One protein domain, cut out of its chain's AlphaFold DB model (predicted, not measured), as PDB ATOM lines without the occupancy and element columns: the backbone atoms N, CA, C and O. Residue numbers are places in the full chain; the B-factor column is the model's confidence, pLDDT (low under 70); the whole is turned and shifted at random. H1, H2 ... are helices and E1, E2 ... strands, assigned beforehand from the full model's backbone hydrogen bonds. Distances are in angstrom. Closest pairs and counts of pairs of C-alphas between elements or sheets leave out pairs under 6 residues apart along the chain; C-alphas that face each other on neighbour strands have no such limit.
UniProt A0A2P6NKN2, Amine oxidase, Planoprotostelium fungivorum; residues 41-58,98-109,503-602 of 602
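What this domain is: This is residues 41 to 58, 98 to 109 and 503 to 602 of the 602 residues of the protein "Amine oxidase" of Planoprotostelium fungivorum (UniProt A0A2P6NKN2). The body is a small sandwich of two four-stranded sheets, E3 E4 E5 E6 and E7 E8 E9 E10, crossed and only partly face to face. The helix H1 leads away from it as an arm, whose residues 503 to 508 stick out, and at the far side from H1 the strands E1 and E2 form a hairpin, with E1 near E3 and the last residue of E5. The printed part has 130 residues with one named helix and ten named strands, in the order E1 E2 H1 E3 to E10, and under half of the residues, 64, are in these elements. The class is mixed, helices and strands, and each sheet is antiparallel in the order of its strands along the chain. The whole is compact, with a radius of gyration of the C-alphas of 15.3 A, and flat, spanning 50 by 45 by 23 A.

How they stand to each other: E1, residues 41 to 44, and E2, residues 47 to 55, are an antiparallel hairpin; N 50 and O 42 are 3.1 A apart, within hydrogen-bond range. In H1, residues 503 to 520, 10 of 14 O i to N i+4 pairs are within that range. The meander E3, 525 to 527, E4, 530 to 535, E5, 538 to 544, and E6, 550 to 554, has each strand the antiparallel neighbour of the one before, and its sheet is strongly twisted. Its pairs include N 527 and O 530, 2.9 A, N 533 and O 540, 2.9 A, and N 541 and O 553, 2.8 A. The closest C-alphas of E1 and E5 are those of Ala 44 and Arg 544, 5.8 A. H1 is only just not on this sheet, with 4 pairs of C-alphas within 10 A. A second meander is E7, 565 to 567, E8, 572 to 574, E9, 581 to 583, and E10, 588 to 590, with N 565 and O 574, N 573 and O 582, and N 589 and O 581 each 2.8 A apart. The two sheets form a sandwich, their strands at 43 degrees; the closest C-alphas of E4 and E7 are those of Gly 530 and Trp 566, 5.9 A.

Where its parts are: E1 begins at C-alpha 41 (24.197, -36.702, 17.678). E2 measures 27.1 A from first to last C-alpha, H1 27.0 A and E5 19.2 A. H1 begins at C-alpha 503 (42.068, -76.449, 20.807). E10 ends at C-alpha 590 (49.570, -49.889, 16.189).

The domain as a whole: The two C-alphas farthest apart, of Asp 48 and Phe 503, are 50.4 A apart. Residues 59 to 97 and 110 to 502 are not printed, with C-alpha gaps of 39.0 A and 38.5 A. Of the links that are printed whole, none is long. Mean pLDDT of the printed part is 72.4; residues 41 to 58, 98 to 102, 503 to 527 and 602 are under 70.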
ATOM      1  N   HIS A  41      23.535 -37.967  17.350       45.31
ATOM      2  CA  HIS A  41      24.197 -36.702  17.678       45.31
ATOM      3  C   HIS A  41      25.708 -36.893  17.798       45.31
ATOM      4  O   HIS A  41      26.142 -37.618  18.685       45.31
ATOM      5  N   LEU A  42      26.508 -36.211  16.967       45.91
ATOM      6  CA  LEU A  42      27.954 -36.079  17.206       45.91
ATOM      7  C   LEU A  42      28.250 -34.716  17.824       45.91
ATOM      8  O   LEU A  42      27.714 -33.695  17.386       45.91
ATOM      9  N   THR A  43      29.145 -34.710  18.802       55.53
ATOM     10  CA  THR A  43      29.675 -33.491  19.429       55.53
ATOM     11  C   THR A  43      30.972 -33.074  18.747       55.53
ATOM     12  O   THR A  43      31.736 -33.928  18.293       55.53
ATOM     13  N   ALA A  44      31.224 -31.768  18.632       55.12
ATOM     14  CA  ALA A  44      32.572 -31.311  18.317       55.12
ATOM     15  C   ALA A  44      33.465 -31.604  19.522       55.12
ATOM     16  O   ALA A  44      33.019 -31.523  20.669       55.12
ATOM     17  N   CYS A  45      34.729 -31.939  19.278       54.81
ATOM     18  CA  CYS A  45      35.685 -32.053  20.371       54.81
ATOM     19  C   CYS A  45      35.907 -30.646  20.955       54.81
ATOM     20  O   CYS A  45      36.696 -29.873  20.435       54.81
ATOM     21  N   GLY A  46      35.133 -30.297  21.990       42.53
ATOM     22  CA  GLY A  46      35.201 -29.013  22.694       42.53
ATOM     23  C   GLY A  46      33.997 -28.061  22.569       42.53
ATOM     24  O   GLY A  46      34.092 -26.973  23.127       42.53
ATOM     25  N   SER A  47      32.889 -28.393  21.879       37.06
ATOM     26  CA  SER A  47      31.634 -27.586  21.894       37.06
ATOM     27  C   SER A  47      30.413 -28.279  21.226       37.06
ATOM     28  O   SER A  47      30.530 -29.398  20.727       37.06
ATOM     29  N   ASP A  48      29.243 -27.614  21.295       35.66
ATOM     30  CA  ASP A  48      27.846 -28.085  21.121       35.66
ATOM     31  C   ASP A  48      27.484 -28.994  19.911       35.66
ATOM     32  O   ASP A  48      28.190 -29.115  18.910       35.66
ATOM     33  N   HIS A  49      26.322 -29.655  20.041       33.59
ATOM     34  CA  HIS A  49      25.801 -30.792  19.259       33.59
ATOM     35  C   HIS A  49      25.437 -30.523  17.779       33.59
ATOM     36  O   HIS A  49      24.861 -29.488  17.451       33.59
ATOM     37  N   ILE A  50      25.599 -31.536  16.904       39.78
ATOM     38  CA  ILE A  50      24.977 -31.592  15.558       39.78
ATOM     39  C   ILE A  50      24.132 -32.866  15.376       39.78
ATOM     40  O   ILE A  50      24.555 -33.955  15.761       39.78
ATOM     41  N   LEU A  51      22.944 -32.713  14.770       33.62
ATOM     42  CA  LEU A  51      21.968 -33.762  14.430       33.62
ATOM     43  C   LEU A  51      22.306 -34.472  13.103       33.62
ATOM     44  O   LEU A  51      22.495 -33.820  12.079       33.62
ATOM     45  N   PHE A  52      22.280 -35.802  13.095       36.75
ATOM     46  CA  PHE A  52      22.315 -36.665  11.908       36.75
ATOM     47  C   PHE A  52      20.971 -37.372  11.801       36.75
ATOM     48  O   PHE A  52      20.566 -37.967  12.786       36.75
ATOM     49  N   GLY A  53      20.281 -37.335  10.659       31.78
ATOM     50  CA  GLY A  53      18.997 -38.026  10.474       31.78
ATOM     51  C   GLY A  53      18.913 -38.738   9.124       31.78
ATOM     52  O   GLY A  53      19.410 -38.221   8.123       31.78
ATOM     53  N   GLY A  54      18.279 -39.914   9.094       30.33
ATOM     54  CA  GLY A  54      18.047 -40.702   7.877       30.33
ATOM     55  C   GLY A  54      16.582 -41.104   7.689       30.33
ATOM     56  O   GLY A  54      15.868 -41.337   8.666       30.33
ATOM     57  N   ASP A  55      16.144 -41.206   6.427       32.84
ATOM     58  CA  ASP A  55      14.885 -41.854   6.029       32.84
ATOM     59  C   ASP A  55      15.150 -43.157   5.245       32.84
ATOM     60  O   ASP A  55      16.293 -43.503   4.929       32.84
ATOM     61  N   SER A  56      14.087 -43.904   4.929       27.62
ATOM     62  CA  SER A  56      14.130 -45.226   4.280       27.62
ATOM     63  C   SER A  56      14.734 -45.262   2.862       27.62
ATOM     64  O   SER A  56      14.740 -46.326   2.237       27.62
ATOM     65  N   ARG A  57      15.255 -44.144   2.336       29.88
ATOM     66  CA  ARG A  57      15.898 -44.047   1.015       29.88
ATOM     67  C   ARG A  57      17.365 -43.595   1.045       29.88
ATOM     68  O   ARG A  57      17.977 -43.533  -0.021       29.88
ATOM     69  N   GLY A  58      17.959 -43.394   2.224       32.50
ATOM     70  CA  GLY A  58      19.392 -43.123   2.406       32.50
ATOM     71  C   GLY A  58      19.674 -41.979   3.384       32.50
ATOM     72  O   GLY A  58      18.869 -41.065   3.535       32.50
ATOM     73  N   GLU A  98      54.110 -32.139  12.867       43.66
ATOM     74  CA  GLU A  98      55.236 -32.651  13.643       43.66
ATOM     75  C   GLU A  98      55.720 -33.977  13.052       43.66
ATOM     76  O   GLU A  98      55.231 -35.066  13.358       43.66
ATOM     77  N   LEU A  99      56.719 -33.877  12.173       37.16
ATOM     78  CA  LEU A  99      57.515 -35.015  11.717       37.16
ATOM     79  C   LEU A  99      58.000 -35.833  12.935       37.16
ATOM     80  O   LEU A  99      58.737 -35.317  13.771       37.16
ATOM     81  N   GLY A 100      57.616 -37.113  13.019       44.38
ATOM     82  CA  GLY A 100      58.096 -38.059  14.042       44.38
ATOM     83  C   GLY A 100      57.153 -38.336  15.217       44.38
ATOM     84  O   GLY A 100      57.505 -39.124  16.093       44.38
ATOM     85  N   PHE A 101      55.952 -37.755  15.238       58.22
ATOM     86  CA  PHE A 101      54.973 -37.959  16.313       58.22
ATOM     87  C   PHE A 101      54.064 -39.182  16.089       58.22
ATOM     88  O   PHE A 101      52.837 -39.089  16.109       58.22
ATOM     89  N   VAL A 102      54.654 -40.355  15.858       61.81
ATOM     90  CA  VAL A 102      53.901 -41.618  15.906       61.81
ATOM     91  C   VAL A 102      53.902 -42.086  17.358       61.81
ATOM     92  O   VAL A 102      54.865 -42.697  17.817       61.81
ATOM     93  N   SER A 103      52.852 -41.733  18.107       73.06
ATOM     94  CA  SER A 103      52.616 -42.286  19.445       73.06
ATOM     95  C   SER A 103      51.423 -43.221  19.456       73.06
ATOM     96  O   SER A 103      50.487 -43.039  18.678       73.06
ATOM     97  N   SER A 104      51.424 -44.193  20.371       74.06
ATOM     98  CA  SER A 104      50.330 -45.149  20.505       74.06
ATOM     99  C   SER A 104      49.058 -44.615  21.177       74.06
ATOM    100  O   SER A 104      48.215 -45.386  21.628       74.06
ATOM    101  N   GLY A 105      48.857 -43.298  21.214       77.25
ATOM    102  CA  GLY A 105      47.637 -42.669  21.717       77.25
ATOM    103  C   GLY A 105      47.736 -41.142  21.798       77.25
ATOM    104  O   GLY A 105      48.838 -40.597  21.735       77.25
ATOM    105  N   LYS A 106      46.592 -40.452  21.928       82.94
ATOM    106  CA  LYS A 106      46.519 -38.989  22.125       82.94
ATOM    107  C   LYS A 106      46.832 -38.589  23.568       82.94
ATOM    108  O   LYS A 106      47.338 -37.492  23.794       82.94
ATOM    109  N   SER A 107      46.519 -39.440  24.542       87.25
ATOM    110  CA  SER A 107      46.758 -39.120  25.950       87.25
ATOM    111  C   SER A 107      48.257 -39.118  26.278       87.25
ATOM    112  O   SER A 107      49.041 -39.832  25.638       87.25
ATOM    113  N   LEU A 108      48.652 -38.294  27.254       86.31
ATOM    114  CA  LEU A 108      50.052 -38.003  27.570       86.31
ATOM    115  C   LEU A 108      50.504 -38.739  28.839       86.31
ATOM    116  O   LEU A 108      50.060 -38.381  29.937       86.31
ATOM    117  N   PRO A 109      51.405 -39.729  28.716       90.44
ATOM    118  CA  PRO A 109      51.998 -40.405  29.860       90.44
ATOM    119  C   PRO A 109      52.800 -39.464  30.756       90.44
ATOM    120  O   PRO A 109      53.318 -38.443  30.310       90.44
ATOM    121  N   PHE A 503      42.715 -77.063  21.957       40.28
ATOM    122  CA  PHE A 503      42.068 -76.449  20.807       40.28
ATOM    123  C   PHE A 503      40.802 -75.630  21.164       40.28
ATOM    124  O   PHE A 503      40.378 -74.813  20.366       40.28
ATOM    125  N   LYS A 504      40.180 -75.829  22.340       35.34
ATOM    126  CA  LYS A 504      38.978 -75.128  22.802       35.34
ATOM    127  C   LYS A 504      39.185 -73.672  23.224       35.34
ATOM    128  O   LYS A 504      38.313 -72.886  22.893       35.34
ATOM    129  N   GLU A 505      40.255 -73.285  23.920       44.22
ATOM    130  CA  GLU A 505      40.417 -71.888  24.391       44.22
ATOM    131  C   GLU A 505      40.775 -70.960  23.228       44.22
ATOM    132  O   GLU A 505      40.065 -69.989  22.971       44.22
ATOM    133  N   THR A 506      41.728 -71.378  22.387       42.25
ATOM    134  CA  THR A 506      41.997 -70.736  21.091       42.25
ATOM    135  C   THR A 506      40.747 -70.685  20.200       42.25
ATOM    136  O   THR A 506      40.586 -69.748  19.424       42.25
ATOM    137  N   VAL A 507      39.834 -71.665  20.281       42.50
ATOM    138  CA  VAL A 507      38.554 -71.645  19.543       42.50
ATOM    139  C   VAL A 507      37.534 -70.696  20.173       42.50
ATOM    140  O   VAL A 507      36.880 -69.983  19.424       42.50
ATOM    141  N   MET A 508      37.391 -70.643  21.500       42.59
ATOM    142  CA  MET A 508      36.427 -69.762  22.179       42.59
ATOM    143  C   MET A 508      36.785 -68.283  22.018       42.59
ATOM    144  O   MET A 508      35.902 -67.467  21.768       42.59
ATOM    145  N   GLU A 509      38.068 -67.935  22.046       46.81
ATOM    146  CA  GLU A 509      38.488 -66.557  21.783       46.81
ATOM    147  C   GLU A 509      38.476 -66.216  20.290       46.81
ATOM    148  O   GLU A 509      38.069 -65.119  19.914       46.81
ATOM    149  N   ASN A 510      38.770 -67.176  19.401       49.16
ATOM    150  CA  ASN A 510      38.478 -66.993  17.976       49.16
ATOM    151  C   ASN A 510      36.969 -66.855  17.702       49.16
ATOM    152  O   ASN A 510      36.597 -66.192  16.736       49.16
ATOM    153  N   ILE A 511      36.089 -67.439  18.527       46.44
ATOM    154  CA  ILE A 511      34.633 -67.231  18.453       46.44
ATOM    155  C   ILE A 511      34.277 -65.793  18.851       46.44
ATOM    156  O   ILE A 511      33.454 -65.186  18.167       46.44
ATOM    157  N   GLU A 512      34.908 -65.210  19.878       52.03
ATOM    158  CA  GLU A 512      34.751 -63.780  20.185       52.03
ATOM    159  C   GLU A 512      35.209 -62.908  19.013       52.03
ATOM    160  O   GLU A 512      34.445 -62.053  18.563       52.03
ATOM    161  N   THR A 513      36.381 -63.182  18.432       55.50
ATOM    162  CA  THR A 513      36.872 -62.509  17.220       55.50
ATOM    163  C   THR A 513      35.906 -62.669  16.039       55.50
ATOM    164  O   THR A 513      35.670 -61.714  15.299       55.50
ATOM    165  N   GLN A 514      35.276 -63.840  15.874       56.22
ATOM    166  CA  GLN A 514      34.235 -64.063  14.864       56.22
ATOM    167  C   GLN A 514      32.938 -63.305  15.170       56.22
ATOM    168  O   GLN A 514      32.291 -62.803  14.249       56.22
ATOM    169  N   SER A 515      32.575 -63.157  16.444       58.16
ATOM    170  CA  SER A 515      31.406 -62.381  16.860       58.16
ATOM    171  C   SER A 515      31.545 -60.896  16.511       58.16
ATOM    172  O   SER A 515      30.539 -60.254  16.213       58.16
ATOM    173  N   GLN A 516      32.773 -60.369  16.431       62.38
ATOM    174  CA  GLN A 516      33.030 -58.994  15.983       62.38
ATOM    175  C   GLN A 516      32.656 -58.779  14.508       62.38
ATOM    176  O   GLN A 516      32.258 -57.686  14.117       62.38
ATOM    177  N   TYR A 517      32.683 -59.819  13.665       67.44
ATOM    178  CA  TYR A 517      32.205 -59.691  12.280       67.44
ATOM    179  C   TYR A 517      30.682 -59.533  12.193       67.44
ATOM    180  O   TYR A 517      30.182 -59.102  11.154       67.44
ATOM    181  N   LEU A 518      29.932 -59.786  13.274       68.00
ATOM    182  CA  LEU A 518      28.512 -59.429  13.343       68.00
ATOM    183  C   LEU A 518      28.301 -57.906  13.295       68.00
ATOM    184  O   LEU A 518      27.207 -57.457  12.951       68.00
ATOM    185  N   ASP A 519      29.324 -57.086  13.549       67.25
ATOM    186  CA  ASP A 519      29.222 -55.626  13.426       67.25
ATOM    187  C   ASP A 519      28.989 -55.163  11.979       67.25
ATOM    188  O   ASP A 519      28.435 -54.087  11.742       67.25
ATOM    189  N   TRP A 520      29.264 -56.021  10.989       64.25
ATOM    190  CA  TRP A 520      28.823 -55.802   9.610       64.25
ATOM    191  C   TRP A 520      27.304 -55.685   9.465       64.25
ATOM    192  O   TRP A 520      26.847 -55.084   8.491       64.25
ATOM    193  N   VAL A 521      26.525 -56.202  10.426       62.22
ATOM    194  CA  VAL A 521      25.056 -56.124  10.432       62.22
ATOM    195  C   VAL A 521      24.465 -55.292  11.583       62.22
ATOM    196  O   VAL A 521      23.324 -54.844  11.463       62.22
ATOM    197  N   ARG A 522      25.218 -54.950  12.641       63.34
ATOM    198  CA  ARG A 522      24.722 -54.126  13.775       63.34
ATOM    199  C   ARG A 522      24.544 -52.627  13.458       63.34
ATOM    200  O   ARG A 522      25.298 -52.120  12.638       63.34
ATOM    201  N   PRO A 523      23.576 -51.904  14.056       55.91
ATOM    202  CA  PRO A 523      23.379 -50.469  13.814       55.91
ATOM    203  C   PRO A 523      24.636 -49.629  14.082       55.91
ATOM    204  O   PRO A 523      25.505 -50.044  14.847       55.91
ATOM    205  N   GLY A 524      24.709 -48.447  13.460       59.94
ATOM    206  CA  GLY A 524      25.800 -47.499  13.679       59.94
ATOM    207  C   GLY A 524      25.935 -47.083  15.146       59.94
ATOM    208  O   GLY A 524      24.960 -47.090  15.897       59.94
ATOM    209  N   GLN A 525      27.152 -46.740  15.551       59.62
ATOM    210  CA  GLN A 525      27.495 -46.388  16.929       59.62
ATOM    211  C   GLN A 525      28.034 -44.968  16.980       59.62
ATOM    212  O   GLN A 525      28.771 -44.564  16.085       59.62
ATOM    213  N   VAL A 526      27.681 -44.215  18.020       63.22
ATOM    214  CA  VAL A 526      28.107 -42.824  18.199       63.22
ATOM    215  C   VAL A 526      28.636 -42.639  19.609       63.22
ATOM    216  O   VAL A 526      27.948 -42.995  20.561       63.22
ATOM    217  N   SER A 527      29.838 -42.078  19.733       59.97
ATOM    218  CA  SER A 527      30.454 -41.776  21.020       59.97
ATOM    219  C   SER A 527      31.332 -40.527  20.910       59.97
ATOM    220  O   SER A 527      32.275 -40.468  20.117       59.97
ATOM    221  N   GLY A 528      30.968 -39.478  21.652       72.62
ATOM    222  CA  GLY A 528      31.680 -38.201  21.660       72.62
ATOM    223  C   GLY A 528      31.840 -37.571  20.268       72.62
ATOM    224  O   GLY A 528      30.882 -37.053  19.682       72.62
ATOM    225  N   CYS A 529      33.077 -37.581  19.767       82.38
ATOM    226  CA  CYS A 529      33.471 -36.984  18.484       82.38
ATOM    227  C   CYS A 529      33.590 -38.007  17.340       82.38
ATOM    228  O   CYS A 529      33.902 -37.615  16.213       82.38
ATOM    229  N   GLY A 530      33.391 -39.302  17.610       85.62
ATOM    230  CA  GLY A 530      33.517 -40.382  16.634       85.62
ATOM    231  C   GLY A 530      32.240 -41.206  16.491       85.62
ATOM    232  O   GLY A 530      31.495 -41.422  17.446       85.62
ATOM    233  N   ALA A 531      31.965 -41.669  15.276       87.25
ATOM    234  CA  ALA A 531      30.863 -42.577  14.995       87.25
ATOM    235  C   ALA A 531      31.165 -43.543  13.855       87.25
ATOM    236  O   ALA A 531      31.876 -43.219  12.906       87.25
ATOM    237  N   ILE A 532      30.526 -44.705  13.905       87.38
ATOM    238  CA  ILE A 532      30.392 -45.612  12.772       87.38
ATOM    239  C   ILE A 532      28.982 -45.432  12.223       87.38
ATOM    240  O   ILE A 532      28.008 -45.709  12.919       87.38
ATOM    241  N   ILE A 533      28.863 -44.998  10.971       86.62
ATOM    242  CA  ILE A 533      27.582 -44.873  10.260       86.62
ATOM    243  C   ILE A 533      27.528 -45.832   9.068       86.62
ATOM    244  O   ILE A 533      28.528 -46.465   8.715       86.62
ATOM    245  N   ARG A 534      26.368 -45.934   8.408       81.94
ATOM    246  CA  ARG A 534      26.200 -46.785   7.223       81.94
ATOM    247  C   ARG A 534      25.819 -45.992   5.982       81.94
ATOM    248  O   ARG A 534      24.722 -45.465   5.871       81.94
ATOM    249  N   LYS A 535      26.677 -46.046   4.959       78.94
ATOM    250  CA  LYS A 535      26.345 -45.597   3.597       78.94
ATOM    251  C   LYS A 535      25.998 -46.813   2.735       78.94
ATOM    252  O   LYS A 535      26.865 -47.432   2.112       78.94
ATOM    253  N   GLY A 536      24.719 -47.191   2.727       80.50
ATOM    254  CA  GLY A 536      24.264 -48.465   2.159       80.50
ATOM    255  C   GLY A 536      24.791 -49.648   2.980       80.50
ATOM    256  O   GLY A 536      24.637 -49.671   4.194       80.50
ATOM    257  N   LEU A 537      25.455 -50.612   2.332       77.19
ATOM    258  CA  LEU A 537      26.107 -51.746   3.014       77.19
ATOM    259  C   LEU A 537      27.528 -51.433   3.514       77.19
ATOM    260  O   LEU A 537      28.190 -52.310   4.062       77.19
ATOM    261  N   LYS A 538      28.036 -50.215   3.283       84.56
ATOM    262  CA  LYS A 538      29.415 -49.849   3.629       84.56
ATOM    263  C   LYS A 538      29.458 -49.150   4.991       84.56
ATOM    264  O   LYS A 538      28.847 -48.084   5.115       84.56
ATOM    265  N   PRO A 539      30.181 -49.698   5.980       89.94
ATOM    266  CA  PRO A 539      30.384 -49.030   7.257       89.94
ATOM    267  C   PRO A 539      31.446 -47.929   7.105       89.94
ATOM    268  O   PRO A 539      32.509 -48.133   6.508       89.94
ATOM    269  N   VAL A 540      31.133 -46.739   7.609       91.81
ATOM    270  CA  VAL A 540      31.945 -45.525   7.474       91.81
ATOM    271  C   VAL A 540      32.301 -45.023   8.865       91.81
ATOM    272  O   VAL A 540      31.413 -44.766   9.670       91.81
ATOM    273  N   ALA A 541      33.596 -44.873   9.126       92.81
ATOM    274  CA  ALA A 541      34.124 -44.233  10.318       92.81
ATOM    275  C   ALA A 541      34.118 -42.714  10.102       92.81
ATOM    276  O   ALA A 541      34.668 -42.210   9.118       92.81
ATOM    277  N   VAL A 542      33.460 -41.994  11.002       91.25
ATOM    278  CA  VAL A 542      33.253 -40.548  10.954       91.25
ATOM    279  C   VAL A 542      33.849 -39.945  12.210       91.25
ATOM    280  O   VAL A 542      33.479 -40.325  13.313       91.25
ATOM    281  N   TYR A 543      34.750 -38.988  12.042       90.19
ATOM    282  CA  TYR A 543      35.345 -38.230  13.133       90.19
ATOM    283  C   TYR A 543      35.089 -36.741  12.917       90.19
ATOM    284  O   TYR A 543      35.264 -36.239  11.810       90.19
ATOM    285  N   ARG A 544      34.686 -36.025  13.967       85.69
ATOM    286  CA  ARG A 544      34.577 -34.566  13.965       85.69
ATOM    287  C   ARG A 544      35.722 -33.969  14.775       85.69
ATOM    288  O   ARG A 544      35.850 -34.257  15.962       85.69
ATOM    289  N   ASP A 545      36.534 -33.133  14.140       85.62
ATOM    290  CA  ASP A 545      37.641 -32.471  14.825       85.62
ATOM    291  C   ASP A 545      37.196 -31.270  15.675       85.62
ATOM    292  O   ASP A 545      36.020 -30.899  15.730       85.62
ATOM    293  N   GLU A 546      38.161 -30.685  16.382       81.44
ATOM    294  CA  GLU A 546      37.970 -29.532  17.272       81.44
ATOM    295  C   GLU A 546      37.537 -28.269  16.501       81.44
ATOM    296  O   GLU A 546      36.858 -27.408  17.054       81.44
ATOM    297  N   ALA A 547      37.849 -28.183  15.202       81.81
ATOM    298  CA  ALA A 547      37.387 -27.119  14.308       81.81
ATOM    299  C   ALA A 547      35.986 -27.393  13.722       81.81
ATOM    300  O   ALA A 547      35.481 -26.616  12.911       81.81
ATOM    301  N   GLY A 548      35.352 -28.504  14.106       80.75
ATOM    302  CA  GLY A 548      34.048 -28.927  13.613       80.75
ATOM    303  C   GLY A 548      34.075 -29.566  12.221       80.75
ATOM    304  O   GLY A 548      33.006 -29.934  11.721       80.75
ATOM    305  N   GLN A 549      35.251 -29.739  11.605       86.38
ATOM    306  CA  GLN A 549      35.401 -30.405  10.315       86.38
ATOM    307  C   GLN A 549      35.197 -31.916  10.469       86.38
ATOM    308  O   GLN A 549      35.646 -32.552  11.423       86.38
ATOM    309  N   VAL A 550      34.474 -32.490   9.507       87.94
ATOM    310  CA  VAL A 550      34.133 -33.913   9.480       87.94
ATOM    311  C   VAL A 550      35.115 -34.661   8.584       87.94
ATOM    312  O   VAL A 550      35.287 -34.328   7.413       87.94
ATOM    313  N   HIS A 551      35.713 -35.708   9.140       89.69
ATOM    314  CA  HIS A 551      36.654 -36.616   8.500       89.69
ATOM    315  C   HIS A 551      35.996 -37.981   8.328       89.69
ATOM    316  O   HIS A 551      35.436 -38.528   9.275       89.69
ATOM    317  N   THR A 552      36.068 -38.544   7.122       92.12
ATOM    318  CA  THR A 552      35.384 -39.799   6.781       92.12
ATOM    319  C   THR A 552      36.352 -40.829   6.215       92.12
ATOM    320  O   THR A 552      37.121 -40.568   5.279       92.12
ATOM    321  N   ARG A 553      36.304 -42.034   6.781       94.25
ATOM    322  CA  ARG A 553      37.134 -43.189   6.422       94.25
ATOM    323  C   ARG A 553      36.283 -44.451   6.337       94.25
ATOM    324  O   ARG A 553      35.150 -44.489   6.806       94.25
ATOM    325  N   THR A 554      36.815 -45.503   5.729       94.19
ATOM    326  CA  THR A 554      36.232 -46.840   5.878       94.19
ATOM    327  C   THR A 554      36.338 -47.266   7.340       94.19
ATOM    328  O   THR A 554      37.385 -47.075   7.953       94.19
ATOM    329  N   ALA A 555      35.280 -47.858   7.897       93.25
ATOM    330  CA  ALA A 555      35.373 -48.506   9.208       93.25
ATOM    331  C   ALA A 555      35.963 -49.927   9.112       93.25
ATOM    332  O   ALA A 555      36.123 -50.609  10.116       93.25
ATOM    333  N   VAL A 556      36.263 -50.402   7.902       93.44
ATOM    334  CA  VAL A 556      36.810 -51.742   7.669       93.44
ATOM    335  C   VAL A 556      38.320 -51.722   7.877       93.44
ATOM    336  O   VAL A 556      39.044 -51.071   7.121       93.44
ATOM    337  N   CYS A 557      38.793 -52.463   8.875       92.19
ATOM    338  CA  CYS A 557      40.211 -52.632   9.148       92.19
ATOM    339  C   CYS A 557      40.910 -53.321   7.959       92.19
ATOM    340  O   CYS A 557      40.487 -54.409   7.554       92.19
ATOM    341  N   PRO A 558      41.999 -52.748   7.415       89.25
ATOM    342  CA  PRO A 558      42.695 -53.292   6.252       89.25
ATOM    343  C   PRO A 558      43.483 -54.577   6.536       89.25
ATOM    344  O   PRO A 558      43.991 -55.166   5.591       89.25
ATOM    345  N   HIS A 559      43.588 -55.014   7.798       84.12
ATOM    346  CA  HIS A 559      44.215 -56.289   8.148       84.12
ATOM    347  C   HIS A 559      43.339 -57.477   7.713       84.12
ATOM    348  O   HIS A 559      43.683 -58.184   6.774       84.12
ATOM    349  N   LEU A 560      42.179 -57.677   8.354       84.56
ATOM    350  CA  LEU A 560      41.290 -58.823   8.084       84.56
ATOM    351  C   LEU A 560      39.805 -58.450   7.961       84.56
ATOM    352  O   LEU A 560      38.934 -59.311   7.980       84.56
ATOM    353  N   GLY A 561      39.490 -57.164   7.793       85.44
ATOM    354  CA  GLY A 561      38.133 -56.728   7.462       85.44
ATOM    355  C   GLY A 561      37.160 -56.617   8.640       85.44
ATOM    356  O   GLY A 561      35.959 -56.448   8.420       85.44
ATOM    357  N   ALA A 562      37.650 -56.691   9.879       88.38
ATOM    358  CA  ALA A 562      36.858 -56.376  11.065       88.38
ATOM    359  C   ALA A 562      36.468 -54.888  11.099       88.38
ATOM    360  O   ALA A 562      37.164 -54.045  10.527       88.38
ATOM    361  N   ILE A 563      35.363 -54.565  11.771       90.62
ATOM    362  CA  ILE A 563      34.901 -53.183  11.917       90.62
ATOM    363  C   ILE A 563      35.621 -52.540  13.101       90.62
ATOM    364  O   ILE A 563      35.597 -53.075  14.206       90.62
ATOM    365  N   VAL A 564      36.304 -51.422  12.858       92.88
ATOM    366  CA  VAL A 564      36.979 -50.653  13.911       92.88
ATOM    367  C   VAL A 564      35.964 -49.942  14.792       92.88
ATOM    368  O   VAL A 564      34.912 -49.541  14.307       92.88
ATOM    369  N   GLN A 565      36.320 -49.735  16.054       92.31
ATOM    370  CA  GLN A 565      35.504 -49.107  17.085       92.31
ATOM    371  C   GLN A 565      36.142 -47.795  17.543       92.31
ATOM    372  O   GLN A 565      37.365 -47.659  17.535       92.31
ATOM    373  N   TRP A 566      35.329 -46.795  17.888       91.56
ATOM    374  CA  TRP A 566      35.851 -45.510  18.358       91.56
ATOM    375  C   TRP A 566      36.328 -45.613  19.808       91.56
ATOM    376  O   TRP A 566      35.599 -46.090  20.673       91.56
ATOM    377  N   ASN A 567      37.534 -45.120  20.074       90.19
ATOM    378  CA  ASN A 567      38.105 -44.997  21.405       90.19
ATOM    379  C   ASN A 567      38.142 -43.519  21.802       90.19
ATOM    380  O   ASN A 567      38.950 -42.740  21.286       90.19
ATOM    381  N   ASP A 568      37.267 -43.132  22.729       86.38
ATOM    382  CA  ASP A 568      37.169 -41.746  23.175       86.38
ATOM    383  C   ASP A 568      38.371 -41.255  23.979       86.38
ATOM    384  O   ASP A 568      38.779 -40.113  23.763       86.38
ATOM    385  N   ALA A 569      38.952 -42.084  24.846       86.88
ATOM    386  CA  ALA A 569      40.105 -41.710  25.660       86.88
ATOM    387  C   ALA A 569      41.332 -41.361  24.802       86.88
ATOM    388  O   ALA A 569      42.095 -40.449  25.118       86.88
ATOM    389  N   GLU A 570      41.519 -42.067  23.686       88.38
ATOM    390  CA  GLU A 570      42.695 -41.902  22.824       88.38
ATOM    391  C   GLU A 570      42.415 -41.199  21.498       88.38
ATOM    392  O   GLU A 570      43.351 -40.930  20.744       88.38
ATOM    393  N   LYS A 571      41.145 -40.889  21.208       88.38
ATOM    394  CA  LYS A 571      40.687 -40.343  19.921       88.38
ATOM    395  C   LYS A 571      41.240 -41.167  18.750       88.38
ATOM    396  O   LYS A 571      41.871 -40.644  17.828       88.38
ATOM    397  N   SER A 572      41.028 -42.479  18.824       91.81
ATOM    398  CA  SER A 572      41.538 -43.468  17.874       91.81
ATOM    399  C   SER A 572      40.444 -44.417  17.395       91.81
ATOM    400  O   SER A 572      39.385 -44.538  18.006       91.81
ATOM    401  N   TRP A 573      40.720 -45.101  16.289       93.06
ATOM    402  CA  TRP A 573      39.933 -46.223  15.799       93.06
ATOM    403  C   TRP A 573      40.643 -47.526  16.143       93.06
ATOM    404  O   TRP A 573      41.773 -47.747  15.708       93.06
ATOM    405  N   ASP A 574      39.968 -48.395  16.881       93.38
ATOM    406  CA  ASP A 574      40.533 -49.597  17.476       93.38
ATOM    407  C   ASP A 574      39.859 -50.840  16.879       93.38
ATOM    408  O   ASP A 574      38.642 -50.988  16.905       93.38
ATOM    409  N   CYS A 575      40.641 -51.745  16.299       92.00
ATOM    410  CA  CYS A 575      40.156 -52.977  15.687       92.00
ATOM    411  C   CYS A 575      40.003 -54.074  16.751       92.00
ATOM    412  O   CYS A 575      41.022 -54.549  17.264       92.00
ATOM    413  N   PRO A 576      38.777 -54.558  17.021       88.38
ATOM    414  CA  PRO A 576      38.542 -55.528  18.084       88.38
ATOM    415  C   PRO A 576      39.013 -56.947  17.758       88.38
ATOM    416  O   PRO A 576      39.059 -57.797  18.636       88.38
ATOM    417  N   ALA A 577      39.365 -57.223  16.500       82.56
ATOM    418  CA  ALA A 577      39.763 -58.565  16.096       82.56
ATOM    419  C   ALA A 577      41.210 -58.905  16.484       82.56
ATOM    420  O   ALA A 577      41.469 -59.975  17.014       82.56
ATOM    421  N   HIS A 578      42.156 -58.006  16.194       82.38
ATOM    422  CA  HIS A 578      43.594 -58.287  16.348       82.38
ATOM    423  C   HIS A 578      44.374 -57.100  16.926       82.38
ATOM    424  O   HIS A 578      45.592 -57.044  16.802       82.38
ATOM    425  N   GLY A 579      43.682 -56.108  17.494       88.19
ATOM    426  CA  GLY A 579      44.323 -55.000  18.201       88.19
ATOM    427  C   GLY A 579      44.949 -53.911  17.325       88.19
ATOM    428  O   GLY A 579      45.666 -53.067  17.850       88.19
ATOM    429  N   SER A 580      44.693 -53.885  16.009       90.25
ATOM    430  CA  SER A 580      45.167 -52.775  15.163       90.25
ATOM    431  C   SER A 580      44.537 -51.454  15.575       90.25
ATOM    432  O   SER A 580      43.332 -51.407  15.818       90.25
ATOM    433  N   ARG A 581      45.314 -50.373  15.590       92.38
ATOM    434  CA  ARG A 581      44.818 -49.040  15.954       92.38
ATOM    435  C   ARG A 581      45.215 -47.993  14.935       92.38
ATOM    436  O   ARG A 581      46.306 -48.049  14.367       92.38
ATOM    437  N   PHE A 582      44.338 -47.015  14.747       92.00
ATOM    438  CA  PHE A 582      44.506 -45.906  13.816       92.00
ATOM    439  C   PHE A 582      44.192 -44.586  14.513       92.00
ATOM    440  O   PHE A 582      43.313 -44.529  15.367       92.00
ATOM    441  N   ASN A 583      44.867 -43.502  14.141       91.12
ATOM    442  CA  ASN A 583      44.527 -42.179  14.662       91.12
ATOM    443  C   ASN A 583      43.135 -41.747  14.180       91.12
ATOM    444  O   ASN A 583      42.569 -42.360  13.274       91.12
ATOM    445  N   ALA A 584      42.595 -40.660  14.731       89.88
ATOM    446  CA  ALA A 584      41.273 -40.155  14.355       89.88
ATOM    447  C   ALA A 584      41.075 -39.958  12.833       89.88
ATOM    448  O   ALA A 584      39.972 -40.137  12.317       89.88
ATOM    449  N   LYS A 585      42.158 -39.645  12.102       89.81
ATOM    450  CA  LYS A 585      42.196 -39.439  10.642       89.81
ATOM    451  C   LYS A 585      42.479 -40.727   9.843       89.81
ATOM    452  O   LYS A 585      42.569 -40.674   8.615       89.81
ATOM    453  N   GLY A 586      42.597 -41.879  10.502       90.38
ATOM    454  CA  GLY A 586      42.757 -43.200   9.893       90.38
ATOM    455  C   GLY A 586      44.194 -43.632   9.583       90.38
ATOM    456  O   GLY A 586      44.365 -44.660   8.933       90.38
ATOM    457  N   ALA A 587      45.224 -42.898  10.012       89.12
ATOM    458  CA  ALA A 587      46.614 -43.341   9.852       89.12
ATOM    459  C   ALA A 587      46.953 -44.449  10.867       89.12
ATOM    460  O   ALA A 587      46.503 -44.345  12.009       89.12
ATOM    461  N   PRO A 588      47.721 -45.488  10.492       87.50
ATOM    462  CA  PRO A 588      48.073 -46.572  11.403       87.50
ATOM    463  C   PRO A 588      48.915 -46.049  12.573       87.50
ATOM    464  O   PRO A 588      49.792 -45.207  12.397       87.50
ATOM    465  N   ILE A 589      48.608 -46.545  13.768       86.62
ATOM    466  CA  ILE A 589      49.303 -46.248  15.024       86.62
ATOM    467  C   ILE A 589      49.932 -47.523  15.594       86.62
ATOM    468  O   ILE A 589      51.062 -47.504  16.071       86.62
ATOM    469  N   CYS A 590      49.167 -48.616  15.606       85.75
ATOM    470  CA  CYS A 590      49.570 -49.889  16.189       85.75
ATOM    471  C   CYS A 590      49.137 -51.026  15.262       85.75
ATOM    472  O   CYS A 590      48.010 -51.020  14.756       85.75
ATOM    473  N   GLY A 591      50.045 -51.975  15.032       83.38
ATOM    474  CA  GLY A 591      49.823 -53.124  14.159       83.38
ATOM    475  C   GLY A 591      48.786 -54.116  14.706       83.38
ATOM    476  O   GLY A 591      48.247 -53.923  15.795       83.38
ATOM    477  N   PRO A 592      48.468 -55.186  13.956       82.06
ATOM    478  CA  PRO A 592      49.159 -55.651  12.741       82.06
ATOM    479  C   PRO A 592      48.874 -54.864  11.448       82.06
ATOM    480  O   PRO A 592      49.613 -55.000  10.481       82.06
ATOM    481  N   ALA A 593      47.836 -54.026  11.383       84.50
ATOM    482  CA  ALA A 593      47.560 -53.257  10.170       84.50
ATOM    483  C   ALA A 593      48.655 -52.214   9.865       84.50
ATOM    484  O   ALA A 593      48.888 -51.305  10.659       84.50
ATOM    485  N   ILE A 594      49.253 -52.296   8.672       81.06
ATOM    486  CA  ILE A 594      50.269 -51.340   8.185       81.06
ATOM    487  C   ILE A 594      49.715 -50.278   7.223       81.06
ATOM    488  O   ILE A 594      50.354 -49.262   6.966       81.06
ATOM    489  N   ASN A 595      48.518 -50.501   6.672       85.69
ATOM    490  CA  ASN A 595      47.866 -49.570   5.751       85.69
ATOM    491  C   ASN A 595      46.882 -48.660   6.500       85.69
ATOM    492  O   ASN A 595      46.227 -49.131   7.428       85.69
ATOM    493  N   PRO A 596      46.710 -47.391   6.088       90.62
ATOM    494  CA  PRO A 596      45.693 -46.519   6.666       90.62
ATOM    495  C   PRO A 596      44.270 -46.981   6.321       90.62
ATOM    496  O   PRO A 596      44.036 -47.652   5.310       90.62
ATOM    497  N   LEU A 597      43.293 -46.545   7.119       92.31
ATOM    498  CA  LEU A 597      41.882 -46.616   6.750       92.31
ATOM    499  C   LEU A 597      41.662 -45.763   5.491       92.31
ATOM    500  O   LEU A 597      41.959 -44.569   5.473       92.31
ATOM    501  N   ALA A 598      41.146 -46.373   4.425       92.00
ATOM    502  CA  ALA A 598      40.907 -45.695   3.155       92.00
ATOM    503  C   ALA A 598      39.895 -44.542   3.283       92.00
ATOM    504  O   ALA A 598      38.897 -44.648   4.001       92.00
ATOM    505  N   GLU A 599      40.117 -43.457   2.537       88.56
ATOM    506  CA  GLU A 599      39.177 -42.336   2.482       88.56
ATOM    507  C   GLU A 599      37.840 -42.745   1.860       88.56
ATOM    508  O   GLU A 599      37.784 -43.437   0.839       88.56
ATOM    509  N   VAL A 600      36.748 -42.258   2.449       86.31
ATOM    510  CA  VAL A 600      35.402 -42.418   1.894       86.31
ATOM    511  C   VAL A 600      34.864 -41.038   1.561       86.31
ATOM    512  O   VAL A 600      34.692 -40.213   2.452       86.31
ATOM    513  N   LYS A 601      34.563 -40.790   0.282       73.62
ATOM    514  CA  LYS A 601      33.817 -39.594  -0.127       73.62
ATOM    515  C   LYS A 601      32.356 -39.773   0.274       73.62
ATOM    516  O   LYS A 601      31.650 -40.622  -0.297       73.62
ATOM    517  N   VAL A 602      31.930 -39.030   1.291       60.09
ATOM    518  CA  VAL A 602      30.534 -39.034   1.737       60.09
ATOM    519  C   VAL A 602      29.728 -38.025   0.948       60.09
ATOM    520  O   VAL A 602      30.234 -36.908   0.726       60.09
TER     521      VAL A 602